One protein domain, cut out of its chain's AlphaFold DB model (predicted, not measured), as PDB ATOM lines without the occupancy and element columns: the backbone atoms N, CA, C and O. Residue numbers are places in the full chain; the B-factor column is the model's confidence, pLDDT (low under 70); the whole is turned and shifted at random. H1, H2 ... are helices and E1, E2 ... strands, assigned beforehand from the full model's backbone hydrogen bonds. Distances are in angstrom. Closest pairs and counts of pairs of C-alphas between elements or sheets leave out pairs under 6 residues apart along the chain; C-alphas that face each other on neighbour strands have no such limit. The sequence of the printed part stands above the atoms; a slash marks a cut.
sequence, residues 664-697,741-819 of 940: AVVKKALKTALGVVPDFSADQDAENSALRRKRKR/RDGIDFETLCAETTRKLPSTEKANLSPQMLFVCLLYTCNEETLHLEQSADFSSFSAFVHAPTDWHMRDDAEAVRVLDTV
ATOM      1  N   ALA A 664     190.187 247.843 245.551       81.31
ATOM      2  CA  ALA A 664     189.963 247.519 246.959       81.31
ATOM      3  C   ALA A 664     189.600 246.037 247.156       81.31
ATOM      4  O   ALA A 664     190.080 245.414 248.104       81.31
ATOM      5  N   VAL A 665     188.816 245.446 246.245       83.50
ATOM      6  CA  VAL A 665     188.497 244.005 246.269       83.50
ATOM      7  C   VAL A 665     189.740 243.173 245.940       83.50
ATOM      8  O   VAL A 665     190.064 242.247 246.686       83.50
ATOM      9  N   VAL A 666     190.509 243.560 244.913       84.69
ATOM     10  CA  VAL A 666     191.803 242.933 244.586       84.69
ATOM     11  C   VAL A 666     192.792 243.038 245.735       84.69
ATOM     12  O   VAL A 666     193.380 242.028 246.111       84.69
ATOM     13  N   LYS A 667     192.955 244.219 246.340       83.94
ATOM     14  CA  LYS A 667     193.873 244.394 247.467       83.94
ATOM     15  C   LYS A 667     193.424 243.606 248.696       83.94
ATOM     16  O   LYS A 667     194.268 243.039 249.377       83.94
ATOM     17  N   LYS A 668     192.116 243.491 248.955       84.44
ATOM     18  CA  LYS A 668     191.599 242.625 250.025       84.44
ATOM     19  C   LYS A 668     191.923 241.151 249.762       84.44
ATOM     20  O   LYS A 668     192.433 240.495 250.663       84.44
ATOM     21  N   ALA A 669     191.676 240.648 248.552       84.38
ATOM     22  CA  ALA A 669     192.005 239.269 248.181       84.38
ATOM     23  C   ALA A 669     193.520 238.996 248.197       84.38
ATOM     24  O   ALA A 669     193.937 237.904 248.564       84.38
ATOM     25  N   LEU A 670     194.342 239.993 247.851       85.62
ATOM     26  CA  LEU A 670     195.801 239.919 247.922       85.62
ATOM     27  C   LEU A 670     196.289 239.862 249.379       85.62
ATOM     28  O   LEU A 670     197.072 238.983 249.721       85.62
ATOM     29  N   LYS A 671     195.777 240.730 250.264       82.25
ATOM     30  CA  LYS A 671     196.107 240.720 251.702       82.25
ATOM     31  C   LYS A 671     195.684 239.425 252.400       82.25
ATOM     32  O   LYS A 671     196.395 238.969 253.292       82.25
ATOM     33  N   THR A 672     194.573 238.798 251.995       82.38
ATOM     34  CA  THR A 672     194.208 237.470 252.518       82.38
ATOM     35  C   THR A 672     194.949 236.321 251.826       82.38
ATOM     36  O   THR A 672     195.093 235.260 252.426       82.38
ATOM     37  N   ALA A 673     195.455 236.473 250.597       81.62
ATOM     38  CA  ALA A 673     196.369 235.501 249.979       81.62
ATOM     39  C   ALA A 673     197.782 235.548 250.601       81.62
ATOM     40  O   ALA A 673     198.424 234.512 250.732       81.62
ATOM     41  N   LEU A 674     198.223 236.727 251.055       77.50
ATOM     42  CA  LEU A 674     199.435 236.926 251.861       77.50
ATOM     43  C   LEU A 674     199.268 236.512 253.339       77.50
ATOM     44  O   LEU A 674     200.246 236.497 254.075       77.50
ATOM     45  N   GLY A 675     198.049 236.229 253.809       69.75
ATOM     46  CA  GLY A 675     197.779 235.901 255.217       69.75
ATOM     47  C   GLY A 675     197.803 237.088 256.197       69.75
ATOM     48  O   GLY A 675     197.594 236.888 257.388       69.75
ATOM     49  N   VAL A 676     197.993 238.328 255.721       67.19
ATOM     50  CA  VAL A 676     198.027 239.544 256.568       67.19
ATOM     51  C   VAL A 676     196.642 239.898 257.127       67.19
ATOM     52  O   VAL A 676     196.519 240.537 258.171       67.19
ATOM     53  N   VAL A 677     195.577 239.453 256.455       63.72
ATOM     54  CA  VAL A 677     194.193 239.537 256.941       63.72
ATOM     55  C   VAL A 677     193.608 238.119 257.009       63.72
ATOM     56  O   VAL A 677     193.676 237.410 256.003       63.72
ATOM     57  N   PRO A 678     193.005 237.691 258.138       54.28
ATOM     58  CA  PRO A 678     192.430 236.351 258.259       54.28
ATOM     59  C   PRO A 678     191.206 236.141 257.347       54.28
ATOM     60  O   PRO A 678     190.375 237.036 257.157       54.28
ATOM     61  N   ASP A 679     191.078 234.930 256.793       52.88
ATOM     62  CA  ASP A 679     189.995 234.521 255.887       52.88
ATOM     63  C   ASP A 679     188.666 234.271 256.634       52.88
ATOM     64  O   ASP A 679     188.185 233.140 256.713       52.88
ATOM     65  N   PHE A 680     188.000 235.327 257.111       50.28
ATOM     66  CA  PHE A 680     186.677 235.234 257.764       50.28
ATOM     67  C   PHE A 680     185.592 234.507 256.931       50.28
ATOM     68  O   PHE A 680     184.570 234.081 257.466       50.28
ATOM     69  N   SER A 681     185.787 234.354 255.616       52.03
ATOM     70  CA  SER A 681     184.932 233.531 254.751       52.03
ATOM     71  C   SER A 681     185.069 232.028 255.014       52.03
ATOM     72  O   SER A 681     184.080 231.308 254.914       52.03
ATOM     73  N   ALA A 682     186.266 231.546 255.363       51.50
ATOM     74  CA  ALA A 682     186.514 230.127 255.613       51.50
ATOM     75  C   ALA A 682     185.792 229.645 256.879       51.50
ATOM     76  O   ALA A 682     185.187 228.573 256.866       51.50
ATOM     77  N   ASP A 683     185.789 230.465 257.932       49.19
ATOM     78  CA  ASP A 683     185.051 230.191 259.168       49.19
ATOM     79  C   ASP A 683     183.540 230.215 258.925       49.19
ATOM     80  O   ASP A 683     182.821 229.321 259.365       49.19
ATOM     81  N   GLN A 684     183.045 231.181 258.146       49.94
ATOM     82  CA  GLN A 684     181.617 231.301 257.850       49.94
ATOM     83  C   GLN A 684     181.092 230.148 256.972       49.94
ATOM     84  O   GLN A 684     179.964 229.688 257.173       49.94
ATOM     85  N   ASP A 685     181.897 229.615 256.047       53.06
ATOM     86  CA  ASP A 685     181.573 228.375 255.328       53.06
ATOM     87  C   ASP A 685     181.704 227.131 256.225       53.06
ATOM     88  O   ASP A 685     180.875 226.218 256.136       53.06
ATOM     89  N   ALA A 686     182.677 227.096 257.143       53.53
ATOM     90  CA  ALA A 686     182.801 226.027 258.132       53.53
ATOM     91  C   ALA A 686     181.573 225.972 259.058       53.53
ATOM     92  O   ALA A 686     180.962 224.906 259.182       53.53
ATOM     93  N   GLU A 687     181.137 227.107 259.614       50.22
ATOM     94  CA  GLU A 687     179.916 227.245 260.415       50.22
ATOM     95  C   GLU A 687     178.662 226.864 259.623       50.22
ATOM     96  O   GLU A 687     177.845 226.083 260.110       50.22
ATOM     97  N   ASN A 688     178.510 227.330 258.379       49.12
ATOM     98  CA  ASN A 688     177.382 226.931 257.531       49.12
ATOM     99  C   ASN A 688     177.398 225.426 257.212       49.12
ATOM    100  O   ASN A 688     176.338 224.787 257.166       49.12
ATOM    101  N   SER A 689     178.578 224.819 257.047       57.34
ATOM    102  CA  SER A 689     178.716 223.368 256.886       57.34
ATOM    103  C   SER A 689     178.364 222.613 258.175       57.34
ATOM    104  O   SER A 689     177.670 221.595 258.115       57.34
ATOM    105  N   ALA A 690     178.749 223.139 259.343       59.31
ATOM    106  CA  ALA A 690     178.437 222.579 260.654       59.31
ATOM    107  C   ALA A 690     176.939 222.692 260.968       59.31
ATOM    108  O   ALA A 690     176.328 221.711 261.383       59.31
ATOM    109  N   LEU A 691     176.309 223.832 260.670       54.50
ATOM    110  CA  LEU A 691     174.861 224.044 260.754       54.50
ATOM    111  C   LEU A 691     174.093 223.109 259.811       54.50
ATOM    112  O   LEU A 691     173.068 222.553 260.206       54.50
ATOM    113  N   ARG A 692     174.592 222.868 258.590       60.34
ATOM    114  CA  ARG A 692     174.028 221.863 257.669       60.34
ATOM    115  C   ARG A 692     174.177 220.435 258.199       60.34
ATOM    116  O   ARG A 692     173.210 219.677 258.143       60.34
ATOM    117  N   ARG A 693     175.347 220.064 258.732       63.72
ATOM    118  CA  ARG A 693     175.595 218.747 259.352       63.72
ATOM    119  C   ARG A 693     174.712 218.537 260.585       63.72
ATOM    120  O   ARG A 693     174.100 217.480 260.701       63.72
ATOM    121  N   LYS A 694     174.579 219.557 261.440       61.88
ATOM    122  CA  LYS A 694     173.711 219.559 262.625       61.88
ATOM    123  C   LYS A 694     172.249 219.367 262.226       61.88
ATOM    124  O   LYS A 694     171.692 218.335 262.562       61.88
ATOM    125  N   ARG A 695     171.697 220.219 261.350       57.38
ATOM    126  CA  ARG A 695     170.329 220.050 260.812       57.38
ATOM    127  C   ARG A 695     170.096 218.664 260.197       57.38
ATOM    128  O   ARG A 695     169.011 218.115 260.348       57.38
ATOM    129  N   LYS A 696     171.093 218.072 259.523       57.97
ATOM    130  CA  LYS A 696     170.987 216.710 258.963       57.97
ATOM    131  C   LYS A 696     170.981 215.614 260.042       57.97
ATOM    132  O   LYS A 696     170.295 214.616 259.856       57.97
ATOM    133  N   ARG A 697     171.699 215.799 261.157       53.38
ATOM    134  CA  ARG A 697     171.671 214.914 262.340       53.38
ATOM    135  C   ARG A 697     170.356 215.059 263.113       53.38
ATOM    136  O   ARG A 697     169.743 214.055 263.459       53.38
ATOM    137  N   ARG A 741     212.215 230.391 256.342       53.78
ATOM    138  CA  ARG A 741     210.911 230.762 255.791       53.78
ATOM    139  C   ARG A 741     210.960 230.485 254.300       53.78
ATOM    140  O   ARG A 741     211.881 230.970 253.647       53.78
ATOM    141  N   ASP A 742     209.960 229.795 253.788       60.41
ATOM    142  CA  ASP A 742     209.709 229.764 252.355       60.41
ATOM    143  C   ASP A 742     208.863 231.005 252.024       60.41
ATOM    144  O   ASP A 742     207.845 231.268 252.673       60.41
ATOM    145  N   GLY A 743     209.348 231.840 251.102       67.12
ATOM    146  CA  GLY A 743     208.637 233.041 250.657       67.12
ATOM    147  C   GLY A 743     207.471 232.681 249.740       67.12
ATOM    148  O   GLY A 743     207.491 231.641 249.085       67.12
ATOM    149  N   ILE A 744     206.451 233.539 249.656       76.62
ATOM    150  CA  ILE A 744     205.334 233.292 248.735       76.62
ATOM    151  C   ILE A 744     205.737 233.789 247.344       76.62
ATOM    152  O   ILE A 744     205.764 234.997 247.102       76.62
ATOM    153  N   ASP A 745     206.064 232.869 246.437       82.81
ATOM    154  CA  ASP A 745     206.359 233.183 245.034       82.81
ATOM    155  C   ASP A 745     205.236 233.989 244.375       82.81
ATOM    156  O   ASP A 745     204.047 233.719 244.564       82.81
ATOM    157  N   PHE A 746     205.590 234.946 243.515       84.38
ATOM    158  CA  PHE A 746     204.586 235.774 242.848       84.38
ATOM    159  C   PHE A 746     203.592 234.972 241.987       84.38
ATOM    160  O   PHE A 746     202.434 235.371 241.862       84.38
ATOM    161  N   GLU A 747     203.999 233.830 241.423       84.69
ATOM    162  CA  GLU A 747     203.101 232.959 240.655       84.69
ATOM    163  C   GLU A 747     202.057 232.273 241.551       84.69
ATOM    164  O   GLU A 747     200.864 232.303 241.234       84.69
ATOM    165  N   THR A 748     202.461 231.738 242.709       83.50
ATOM    166  CA  THR A 748     201.530 231.120 243.670       83.50
ATOM    167  C   THR A 748     200.635 232.174 244.326       83.50
ATOM    168  O   THR A 748     199.428 231.961 244.458       83.50
ATOM    169  N   LEU A 749     201.171 233.366 244.610       84.69
ATOM    170  CA  LEU A 749     200.402 234.523 245.071       84.69
ATOM    171  C   LEU A 749     199.364 234.982 244.034       84.69
ATOM    172  O   LEU A 749     198.225 235.301 244.394       84.69
ATOM    173  N   CYS A 750     199.711 234.984 242.742       85.62
ATOM    174  CA  CYS A 750     198.762 235.248 241.660       85.62
ATOM    175  C   CYS A 750     197.682 234.161 241.578       85.62
ATOM    176  O   CYS A 750     196.504 234.492 241.410       85.62
ATOM    177  N   ALA A 751     198.046 232.885 241.730       85.56
ATOM    178  CA  ALA A 751     197.104 231.768 241.723       85.56
ATOM    179  C   ALA A 751     196.106 231.848 242.893       85.56
ATOM    180  O   ALA A 751     194.900 231.799 242.662       85.56
ATOM    181  N   GLU A 752     196.560 232.068 244.129       84.12
ATOM    182  CA  GLU A 752     195.666 232.191 245.291       84.12
ATOM    183  C   GLU A 752     194.840 233.486 245.274       84.12
ATOM    184  O   GLU A 752     193.630 233.455 245.512       84.12
ATOM    185  N   THR A 753     195.422 234.624 244.880       85.31
ATOM    186  CA  THR A 753     194.642 235.868 244.735       85.31
ATOM    187  C   THR A 753     193.566 235.710 243.657       85.31
ATOM    188  O   THR A 753     192.402 236.062 243.870       85.31
ATOM    189  N   THR A 754     193.895 235.107 242.507       85.38
ATOM    190  CA  THR A 754     192.889 234.805 241.476       85.38
ATOM    191  C   THR A 754     191.926 233.697 241.884       85.38
ATOM    192  O   THR A 754     190.795 233.726 241.407       85.38
ATOM    193  N   ARG A 755     192.272 232.767 242.784       85.38
ATOM    194  CA  ARG A 755     191.336 231.795 243.383       85.38
ATOM    195  C   ARG A 755     190.249 232.531 244.170       85.38
ATOM    196  O   ARG A 755     189.070 232.346 243.855       85.38
ATOM    197  N   LYS A 756     190.653 233.415 245.091       83.38
ATOM    198  CA  LYS A 756     189.791 234.154 246.037       83.38
ATOM    199  C   LYS A 756     188.904 235.243 245.406       83.38
ATOM    200  O   LYS A 756     187.877 235.590 245.983       83.38
ATOM    201  N   LEU A 757     189.255 235.774 244.232       84.81
ATOM    202  CA  LEU A 757     188.493 236.846 243.565       84.81
ATOM    203  C   LEU A 757     187.162 236.394 242.918       84.81
ATOM    204  O   LEU A 757     186.997 235.215 242.589       84.81
ATOM    205  N   PRO A 758     186.208 237.311 242.650       81.19
ATOM    206  CA  PRO A 758     185.020 237.013 241.850       81.19
ATOM    207  C   PRO A 758     185.364 236.917 240.352       81.19
ATOM    208  O   PRO A 758     186.229 237.627 239.836       81.19
ATOM    209  N   SER A 759     184.661 236.055 239.610       73.06
ATOM    210  CA  SER A 759     184.938 235.785 238.184       73.06
ATOM    211  C   SER A 759     184.823 237.012 237.266       73.06
ATOM    212  O   SER A 759     185.479 237.059 236.226       73.06
ATOM    213  N   THR A 760     184.048 238.024 237.663       73.50
ATOM    214  CA  THR A 760     183.929 239.329 236.990       73.50
ATOM    215  C   THR A 760     185.221 240.144 237.001       73.50
ATOM    216  O   THR A 760     185.470 240.905 236.066       73.50
ATOM    217  N   GLU A 761     186.047 239.984 238.035       74.06
ATOM    218  CA  GLU A 761     187.323 240.691 238.176       74.06
ATOM    219  C   GLU A 761     188.471 239.880 237.575       74.06
ATOM    220  O   GLU A 761     189.282 240.453 236.851       74.06
ATOM    221  N   LYS A 762     188.474 238.543 237.741       77.50
ATOM    222  CA  LYS A 762     189.458 237.638 237.102       77.50
ATOM    223  C   LYS A 762     189.601 237.892 235.595       77.50
ATOM    224  O   LYS A 762     190.706 237.852 235.073       77.50
ATOM    225  N   ALA A 763     188.496 238.188 234.906       72.88
ATOM    226  CA  ALA A 763     188.472 238.437 233.462       72.88
ATOM    227  C   ALA A 763     189.156 239.747 233.011       72.88
ATOM    228  O   ALA A 763     189.440 239.897 231.825       72.88
ATOM    229  N   ASN A 764     189.399 240.692 233.927       74.69
ATOM    230  CA  ASN A 764     190.035 241.988 233.650       74.69
ATOM    231  C   ASN A 764     191.346 242.188 234.441       74.69
ATOM    232  O   ASN A 764     191.992 243.230 234.322       74.69
ATOM    233  N   LEU A 765     191.738 241.209 235.261       81.44
ATOM    234  CA  LEU A 765     192.939 241.243 236.084       81.44
ATOM    235  C   LEU A 765     194.161 240.804 235.265       81.44
ATOM    236  O   LEU A 765     194.152 239.746 234.644       81.44
ATOM    237  N   SER A 766     195.228 241.599 235.305       84.56
ATOM    238  CA  SER A 766     196.513 241.282 234.667       84.56
ATOM    239  C   SER A 766     197.601 241.132 235.738       84.56
ATOM    240  O   SER A 766     197.526 241.846 236.743       84.56
ATOM    241  N   PRO A 767     198.644 240.297 235.555       83.62
ATOM    242  CA  PRO A 767     199.733 240.164 236.531       83.62
ATOM    243  C   PRO A 767     200.400 241.501 236.885       83.62
ATOM    244  O   PRO A 767     200.740 241.739 238.036       83.62
ATOM    245  N   GLN A 768     200.489 242.437 235.935       84.12
ATOM    246  CA  GLN A 768     201.001 243.791 236.178       84.12
ATOM    247  C   GLN A 768     200.101 244.603 237.128       84.12
ATOM    248  O   GLN A 768     200.604 245.409 237.903       84.12
ATOM    249  N   MET A 769     198.781 244.378 237.107       83.62
ATOM    250  CA  MET A 769     197.849 245.002 238.055       83.62
ATOM    251  C   MET A 769     198.015 244.396 239.453       83.62
ATOM    252  O   MET A 769     198.056 245.137 240.428       83.62
ATOM    253  N   LEU A 770     198.182 243.071 239.556       84.81
ATOM    254  CA  LEU A 770     198.508 242.415 240.829       84.81
ATOM    255  C   LEU A 770     199.845 242.900 241.399       84.81
ATOM    256  O   LEU A 770     199.918 243.174 242.592       84.81
ATOM    257  N   PHE A 771     200.863 243.089 240.558       86.50
ATOM    258  CA  PHE A 771     202.150 243.651 240.972       86.50
ATOM    259  C   PHE A 771     202.015 245.094 241.484       86.50
ATOM    260  O   PHE A 771     202.531 245.416 242.549       86.50
ATOM    261  N   VAL A 772     201.252 245.952 240.798       86.50
ATOM    262  CA  VAL A 772     200.955 247.314 241.283       86.50
ATOM    263  C   VAL A 772     200.182 247.279 242.609       86.50
ATOM    264  O   VAL A 772     200.532 248.011 243.534       86.50
ATOM    265  N   CYS A 773     199.183 246.401 242.756       85.00
ATOM    266  CA  CYS A 773     198.484 246.192 244.027       85.00
ATOM    267  C   CYS A 773     199.426 245.706 245.140       85.00
ATOM    268  O   CYS A 773     199.264 246.131 246.285       85.00
ATOM    269  N   LEU A 774     200.416 244.868 244.820       85.69
ATOM    270  CA  LEU A 774     201.426 244.398 245.766       85.69
ATOM    271  C   LEU A 774     202.361 245.528 246.200       85.69
ATOM    272  O   LEU A 774     202.516 245.719 247.398       85.69
ATOM    273  N   LEU A 775     202.877 246.351 245.281       85.12
ATOM    274  CA  LEU A 775     203.677 247.536 245.630       85.12
ATOM    275  C   LEU A 775     202.893 248.517 246.522       85.12
ATOM    276  O   LEU A 775     203.405 248.999 247.529       85.12
ATOM    277  N   TYR A 776     201.610 248.751 246.226       82.81
ATOM    278  CA  TYR A 776     200.728 249.515 247.118       82.81
ATOM    279  C   TYR A 776     200.452 248.821 248.460       82.81
ATOM    280  O   TYR A 776     199.958 249.478 249.374       82.81
ATOM    281  N   THR A 777     200.714 247.522 248.589       81.75
ATOM    282  CA  THR A 777     200.593 246.765 249.842       81.75
ATOM    283  C   THR A 777     201.905 246.813 250.632       81.75
ATOM    284  O   THR A 777     201.852 247.111 251.816       81.75
ATOM    285  N   CYS A 778     203.072 246.711 249.983       81.12
ATOM    286  CA  CYS A 778     204.393 246.986 250.576       81.12
ATOM    287  C   CYS A 778     204.514 248.405 251.172       81.12
ATOM    288  O   CYS A 778     205.288 248.629 252.095       81.12
ATOM    289  N   ASN A 779     203.737 249.368 250.661       76.38
ATOM    290  CA  ASN A 779     203.655 250.730 251.206       76.38
ATOM    291  C   ASN A 779     202.719 250.867 252.430       76.38
ATOM    292  O   ASN A 779     202.710 251.919 253.065       76.38
ATOM    293  N   GLU A 780     201.899 249.857 252.739       74.06
ATOM    294  CA  GLU A 780     200.993 249.824 253.904       74.06
ATOM    295  C   GLU A 780     201.418 248.795 254.964       74.06
ATOM    296  O   GLU A 780     201.033 248.907 256.125       74.06
ATOM    297  N   GLU A 781     202.170 247.773 254.559       71.00
ATOM    298  CA  GLU A 781     202.511 246.578 255.329       71.00
ATOM    299  C   GLU A 781     203.992 246.250 255.105       71.00
ATOM    300  O   GLU A 781     204.488 246.361 253.984       71.00
ATOM    301  N   THR A 782     204.705 245.819 256.150       69.25
ATOM    302  CA  THR A 782     206.142 245.496 256.085       69.25
ATOM    303  C   THR A 782     206.400 244.176 255.352       69.25
ATOM    304  O   THR A 782     206.649 243.120 255.945       69.25
ATOM    305  N   LEU A 783     206.306 244.258 254.025       76.94
ATOM    306  CA  LEU A 783     206.609 243.205 253.067       76.94
ATOM    307  C   LEU A 783     207.992 243.444 252.454       76.94
ATOM    308  O   LEU A 783     208.250 244.520 251.915       76.94
ATOM    309  N   HIS A 784     208.857 242.436 252.488       78.19
ATOM    310  CA  HIS A 784     210.106 242.418 251.720       78.19
ATOM    311  C   HIS A 784     209.897 241.581 250.450       78.19
ATOM    312  O   HIS A 784     209.199 240.566 250.489       78.19
ATOM    313  N   LEU A 785     210.461 242.026 249.324       83.12
ATOM    314  CA  LEU A 785     210.355 241.359 248.025       83.12
ATOM    315  C   LEU A 785     211.758 240.954 247.566       83.12
ATOM    316  O   LEU A 785     212.538 241.816 247.171       83.12
ATOM    317  N   GLU A 786     212.070 239.660 247.600       78.31
ATOM    318  CA  GLU A 786     213.360 239.145 247.134       78.31
ATOM    319  C   GLU A 786     213.245 238.751 245.656       78.31
ATOM    320  O   GLU A 786     212.341 238.010 245.262       78.31
ATOM    321  N   GLN A 787     214.141 239.258 244.810       80.62
ATOM    322  CA  GLN A 787     214.181 238.890 243.395       80.62
ATOM    323  C   GLN A 787     214.920 237.558 243.214       80.62
ATOM    324  O   GLN A 787     216.038 237.396 243.697       80.62
ATOM    325  N   SER A 788     214.326 236.625 242.463       76.44
ATOM    326  CA  SER A 788     215.012 235.390 242.075       76.44
ATOM    327  C   SER A 788     216.249 235.710 241.230       76.44
ATOM    328  O   SER A 788     216.201 236.589 240.367       76.44
ATOM    329  N   ALA A 789     217.342 234.971 241.443       65.69
ATOM    330  CA  ALA A 789     218.631 235.193 240.775       65.69
ATOM    331  C   ALA A 789     218.557 235.117 239.234       65.69
ATOM    332  O   ALA A 789     219.356 235.751 238.546       65.69
ATOM    333  N   ASP A 790     217.569 234.398 238.693       70.12
ATOM    334  CA  ASP A 790     217.306 234.288 237.252       70.12
ATOM    335  C   ASP A 790     216.477 235.463 236.685       70.12
ATOM    336  O   ASP A 790     216.130 235.466 235.502       70.12
ATOM    337  N   PHE A 791     216.098 236.445 237.517       67.50
ATOM    338  CA  PHE A 791     215.179 237.557 237.210       67.50
ATOM    339  C   PHE A 791     213.779 237.119 236.715       67.50
ATOM    340  O   PHE A 791     212.991 237.942 236.244       67.50
ATOM    341  N   SER A 792     213.459 235.828 236.831       70.38
ATOM    342  CA  SER A 792     212.251 235.176 236.310       70.38
ATOM    343  C   SER A 792     211.025 235.347 237.213       70.38
ATOM    344  O   SER A 792     209.903 235.463 236.720       70.38
ATOM    345  N   SER A 793     211.244 235.396 238.527       74.31
ATOM    346  CA  SER A 793     210.229 235.582 239.563       74.31
ATOM    347  C   SER A 793     210.755 236.470 240.698       74.31
ATOM    348  O   SER A 793     211.912 236.899 240.711       74.31
ATOM    349  N   PHE A 794     209.887 236.748 241.665       82.44
ATOM    350  CA  PHE A 794     210.254 237.272 242.974       82.44
ATOM    351  C   PHE A 794     209.365 236.604 244.030       82.44
ATOM    352  O   PHE A 794     208.249 236.170 243.716       82.44
ATOM    353  N   SER A 795     209.845 236.539 245.267       81.31
ATOM    354  CA  SER A 795     209.125 235.989 246.416       81.31
ATOM    355  C   SER A 795     208.767 237.103 247.404       81.31
ATOM    356  O   SER A 795     209.515 238.062 247.606       81.31
ATOM    357  N   ALA A 796     207.573 237.014 247.992       80.81
ATOM    358  CA  ALA A 796     207.069 237.978 248.962       80.81
ATOM    359  C   ALA A 796     207.176 237.420 250.388       80.81
ATOM    360  O   ALA A 796     206.618 236.366 250.704       80.81
ATOM    361  N   PHE A 797     207.860 238.159 251.263       76.00
ATOM    362  CA  PHE A 797     208.030 237.828 252.675       76.00
ATOM    363  C   PHE A 797     207.228 238.782 253.559       76.00
ATOM    364  O   PHE A 797     207.521 239.974 253.656       76.00
ATOM    365  N   VAL A 798     206.233 238.227 254.248       71.69
ATOM    366  CA  VAL A 798     205.397 238.938 255.221       71.69
ATOM    367  C   VAL A 798     206.126 239.041 256.562       71.69
ATOM    368  O   VAL A 798     206.704 238.055 257.026       71.69
ATOM    369  N   HIS A 799     206.104 240.218 257.196       63.91
ATOM    370  CA  HIS A 799     206.803 240.493 258.460       63.91
ATOM    371  C   HIS A 799     208.297 240.122 258.397       63.91
ATOM    372  O   HIS A 799     208.802 239.327 259.202       63.91
ATOM    373  N   ALA A 800     209.010 240.638 257.395       63.06
ATOM    374  CA  ALA A 800     210.463 240.513 257.337       63.06
ATOM    375  C   ALA A 800     211.127 241.290 258.500       63.06
ATOM    376  O   ALA A 800     210.566 242.286 258.966       63.06
ATOM    377  N   PRO A 801     212.294 240.855 259.018       61.50
ATOM    378  CA  PRO A 801     213.036 241.629 260.010       61.50
ATOM    379  C   PRO A 801     213.534 242.949 259.406       61.50
ATOM    380  O   PRO A 801     213.933 242.979 258.241       61.50
ATOM    381  N   THR A 802     213.596 244.019 260.203       60.81
ATOM    382  CA  THR A 802     214.076 245.346 259.766       60.81
ATOM    383  C   THR A 802     215.458 245.286 259.098       60.81
ATOM    384  O   THR A 802     215.712 245.995 258.125       60.81
ATOM    385  N   ASP A 803     216.321 244.377 259.557       61.34
ATOM    386  CA  ASP A 803     217.669 244.150 259.022       61.34
ATOM    387  C   ASP A 803     217.693 243.721 257.547       61.34
ATOM    388  O   ASP A 803     218.701 243.921 256.870       61.34
ATOM    389  N   TRP A 804     216.612 243.119 257.037       65.31
ATOM    390  CA  TRP A 804     216.512 242.720 255.629       65.31
ATOM    391  C   TRP A 804     216.256 243.946 254.748       65.31
ATOM    392  O   TRP A 804     216.952 244.136 253.757       65.31
ATOM    393  N   HIS A 805     215.369 244.849 255.173       65.56
ATOM    394  CA  HIS A 805     215.120 246.114 254.476       65.56
ATOM    395  C   HIS A 805     216.376 247.011 254.424       65.56
ATOM    396  O   HIS A 805     216.662 247.619 253.396       65.56
ATOM    397  N   MET A 806     217.187 247.038 255.491       59.72
ATOM    398  CA  MET A 806     218.436 247.821 255.518       59.72
ATOM    399  C   MET A 806     219.566 247.251 254.638       59.72
ATOM    400  O   MET A 806     220.538 247.959 254.352       59.72
ATOM    401  N   ARG A 807     219.486 245.984 254.200       59.00
ATOM    402  CA  ARG A 807     220.469 245.406 253.264       59.00
ATOM    403  C   ARG A 807     220.307 245.973 251.861       59.00
ATOM    404  O   ARG A 807     221.319 246.306 251.239       59.00
ATOM    405  N   ASP A 808     219.065 246.130 251.415       58.34
ATOM    406  CA  ASP A 808     218.735 246.672 250.096       58.34
ATOM    407  C   ASP A 808     219.137 248.145 249.993       58.34
ATOM    408  O   ASP A 808     219.716 248.543 248.989       58.34
ATOM    409  N   ASP A 809     218.951 248.940 251.055       62.28
ATOM    410  CA  ASP A 809     219.453 250.322 251.119       62.28
ATOM    411  C   ASP A 809     220.982 250.383 250.949       62.28
ATOM    412  O   ASP A 809     221.512 251.210 250.201       62.28
ATOM    413  N   ALA A 810     221.717 249.480 251.607       59.66
ATOM    414  CA  ALA A 810     223.171 249.409 251.486       59.66
ATOM    415  C   ALA A 810     223.631 248.924 250.094       59.66
ATOM    416  O   ALA A 810     224.677 249.366 249.614       59.66
ATOM    417  N   GLU A 811     222.885 248.028 249.439       64.06
ATOM    418  CA  GLU A 811     223.103 247.630 248.038       64.06
ATOM    419  C   GLU A 811     222.786 248.790 247.083       64.06
ATOM    420  O   GLU A 811     223.614 249.128 246.239       64.06
ATOM    421  N   ALA A 812     221.653 249.472 247.256       61.06
ATOM    422  CA  ALA A 812     221.244 250.614 246.448       61.06
ATOM    423  C   ALA A 812     222.267 251.755 246.514       61.06
ATOM    424  O   ALA A 812     222.594 252.340 245.482       61.06
ATOM    425  N   VAL A 813     222.851 252.030 247.689       67.88
ATOM    426  CA  VAL A 813     223.972 252.976 247.820       67.88
ATOM    427  C   VAL A 813     225.202 252.500 247.036       67.88
ATOM    428  O   VAL A 813     225.742 253.289 246.261       67.88
ATOM    429  N   ARG A 814     225.604 251.218 247.136       68.56
ATOM    430  CA  ARG A 814     226.710 250.662 246.321       68.56
ATOM    431  C   ARG A 814     226.444 250.804 244.820       68.56
ATOM    432  O   ARG A 814     227.328 251.228 244.078       68.56
ATOM    433  N   VAL A 815     225.234 250.478 244.367       66.56
ATOM    434  CA  VAL A 815     224.835 250.569 242.955       66.56
ATOM    435  C   VAL A 815     224.855 252.026 242.485       66.56
ATOM    436  O   VAL A 815     225.482 252.318 241.466       66.56
ATOM    437  N   LEU A 816     224.281 252.963 243.248       66.50
ATOM    438  CA  LEU A 816     224.333 254.400 242.946       66.50
ATOM    439  C   LEU A 816     225.774 254.936 242.905       66.50
ATOM    440  O   LEU A 816     226.096 255.742 242.029       66.50
ATOM    441  N   ASP A 817     226.663 254.456 243.779       70.00
ATOM    442  CA  ASP A 817     228.088 254.790 243.725       70.00
ATOM    443  C   ASP A 817     228.801 254.184 242.508       70.00
ATOM    444  O   ASP A 817     229.616 254.872 241.892       70.00
ATOM    445  N   THR A 818     228.467 252.971 242.052       70.75
ATOM    446  CA  THR A 818     229.007 252.476 240.767       70.75
ATOM    447  C   THR A 818     228.483 253.261 239.561       70.75
ATOM    448  O   THR A 818     229.253 253.545 238.641       70.75
ATOM    449  N   VAL A 819     227.225 253.720 239.581       66.81
ATOM    450  CA  VAL A 819     226.664 254.594 238.534       66.81
ATOM    451  C   VAL A 819     227.396 255.944 238.474       66.81
ATOM    452  O   VAL A 819     227.646 256.447 237.379       66.81
TER     453      VAL A 819
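AT A GLANCE: This is residues 664 to 697 and 741 to 819 of the 940 residues of the protein "Condensin complex subunit 2" of Toxoplasma gondii ARI (UniProt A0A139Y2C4). A small hairpin of two strands, E1 and E2, and three helices, H1, H3 and H5, make a body from which two helical arms stick out toward opposite ends: residues 682 to 697 of H2 and residues 809 to 819 of H6. H1 packs on both H3 and H5, while H3 is next to E2, H5 next to E1, and little H4 sits near H3. The printed part has 113 residues, mostly helix, in the order H1 H2 H3 H4 H5 E1 E2 H6, with E1 and E2 antiparallel. The whole is loose, with a radius of gyration of the C-alphas of 18.3 A, and the arms make its length: it spans 71 by 32 by 25 A, the body without the arms 40 by 30 by 21 A.

IN THESE COORDINATES: E1 is residues 783 to 787, 13.0 A long from first to last C-alpha, and E2 is residues 794 to 798, 13.3 A. H3, residues 746 to 756, is 15.2 A long, and H5, residues 767 to 778, 16.3 A. H1, residues 664 to 673, begins with C-alpha 664 at (189.963, 247.519, 246.959) and is 13.9 A long. H4 is residues 759 to 762, 5.0 A. H2, residues 680 to 697, is 25.7 A long and ends with C-alpha 697 at (171.671, 214.914, 262.340). H6, residues 802 to 819, is 26.4 A long and ends with C-alpha 819 at (226.664, 254.594, 238.534).

HOW THE PARTS SIT: E1 and E2 form a hairpin, antiparallel at 159 degrees, with N 784 and O 797 3.0 A apart and N 795 and O 786 2.9 A apart, within hydrogen-bond range. Residues 744 to 745 also pair, antiparallel, with residues 795 to 796 of E2. The closest C-alphas of H3 and E2, Phe 746 and Ser 795, are 5.8 A apart; those of H5 and E1, Cys 778 and His 784, 7.4 A; those of E1 and H6, His 784 and His 805, 6.8 A. H1 touches H3 at a steep tilt of 65 degrees, opposite ways, closest at the C-alphas of Leu 670 and Thr 753, 5.3 A. H1 touches H5, about perpendicular at 78 degrees, closest at the C-alphas of Lys 667 and Cys 773, 6.0 A. H4 is close to H3 but not clearly touching, the C-alphas of Thr 754 and Lys 762 being 6.2 A apart. H2 and H6 touch no helix. Every O i to N i+4 pair is within hydrogen-bond range in H1, H2, H3 and H5, and 12 of 14 are in H6; H4 is too short for such a pair.

THE WHOLE: The two C-alphas farthest apart, those of Arg 697 and Val 819, are 71.9 A apart. Residues 698 to 740 are not printed, and C-alphas 697 and 741 are 42.8 A apart across the cut. Of the links printed whole, none is long. The mean pLDDT of the printed part is 71.8; 48 residues are under 70, among them residues 675 to 697 and 799 to 816.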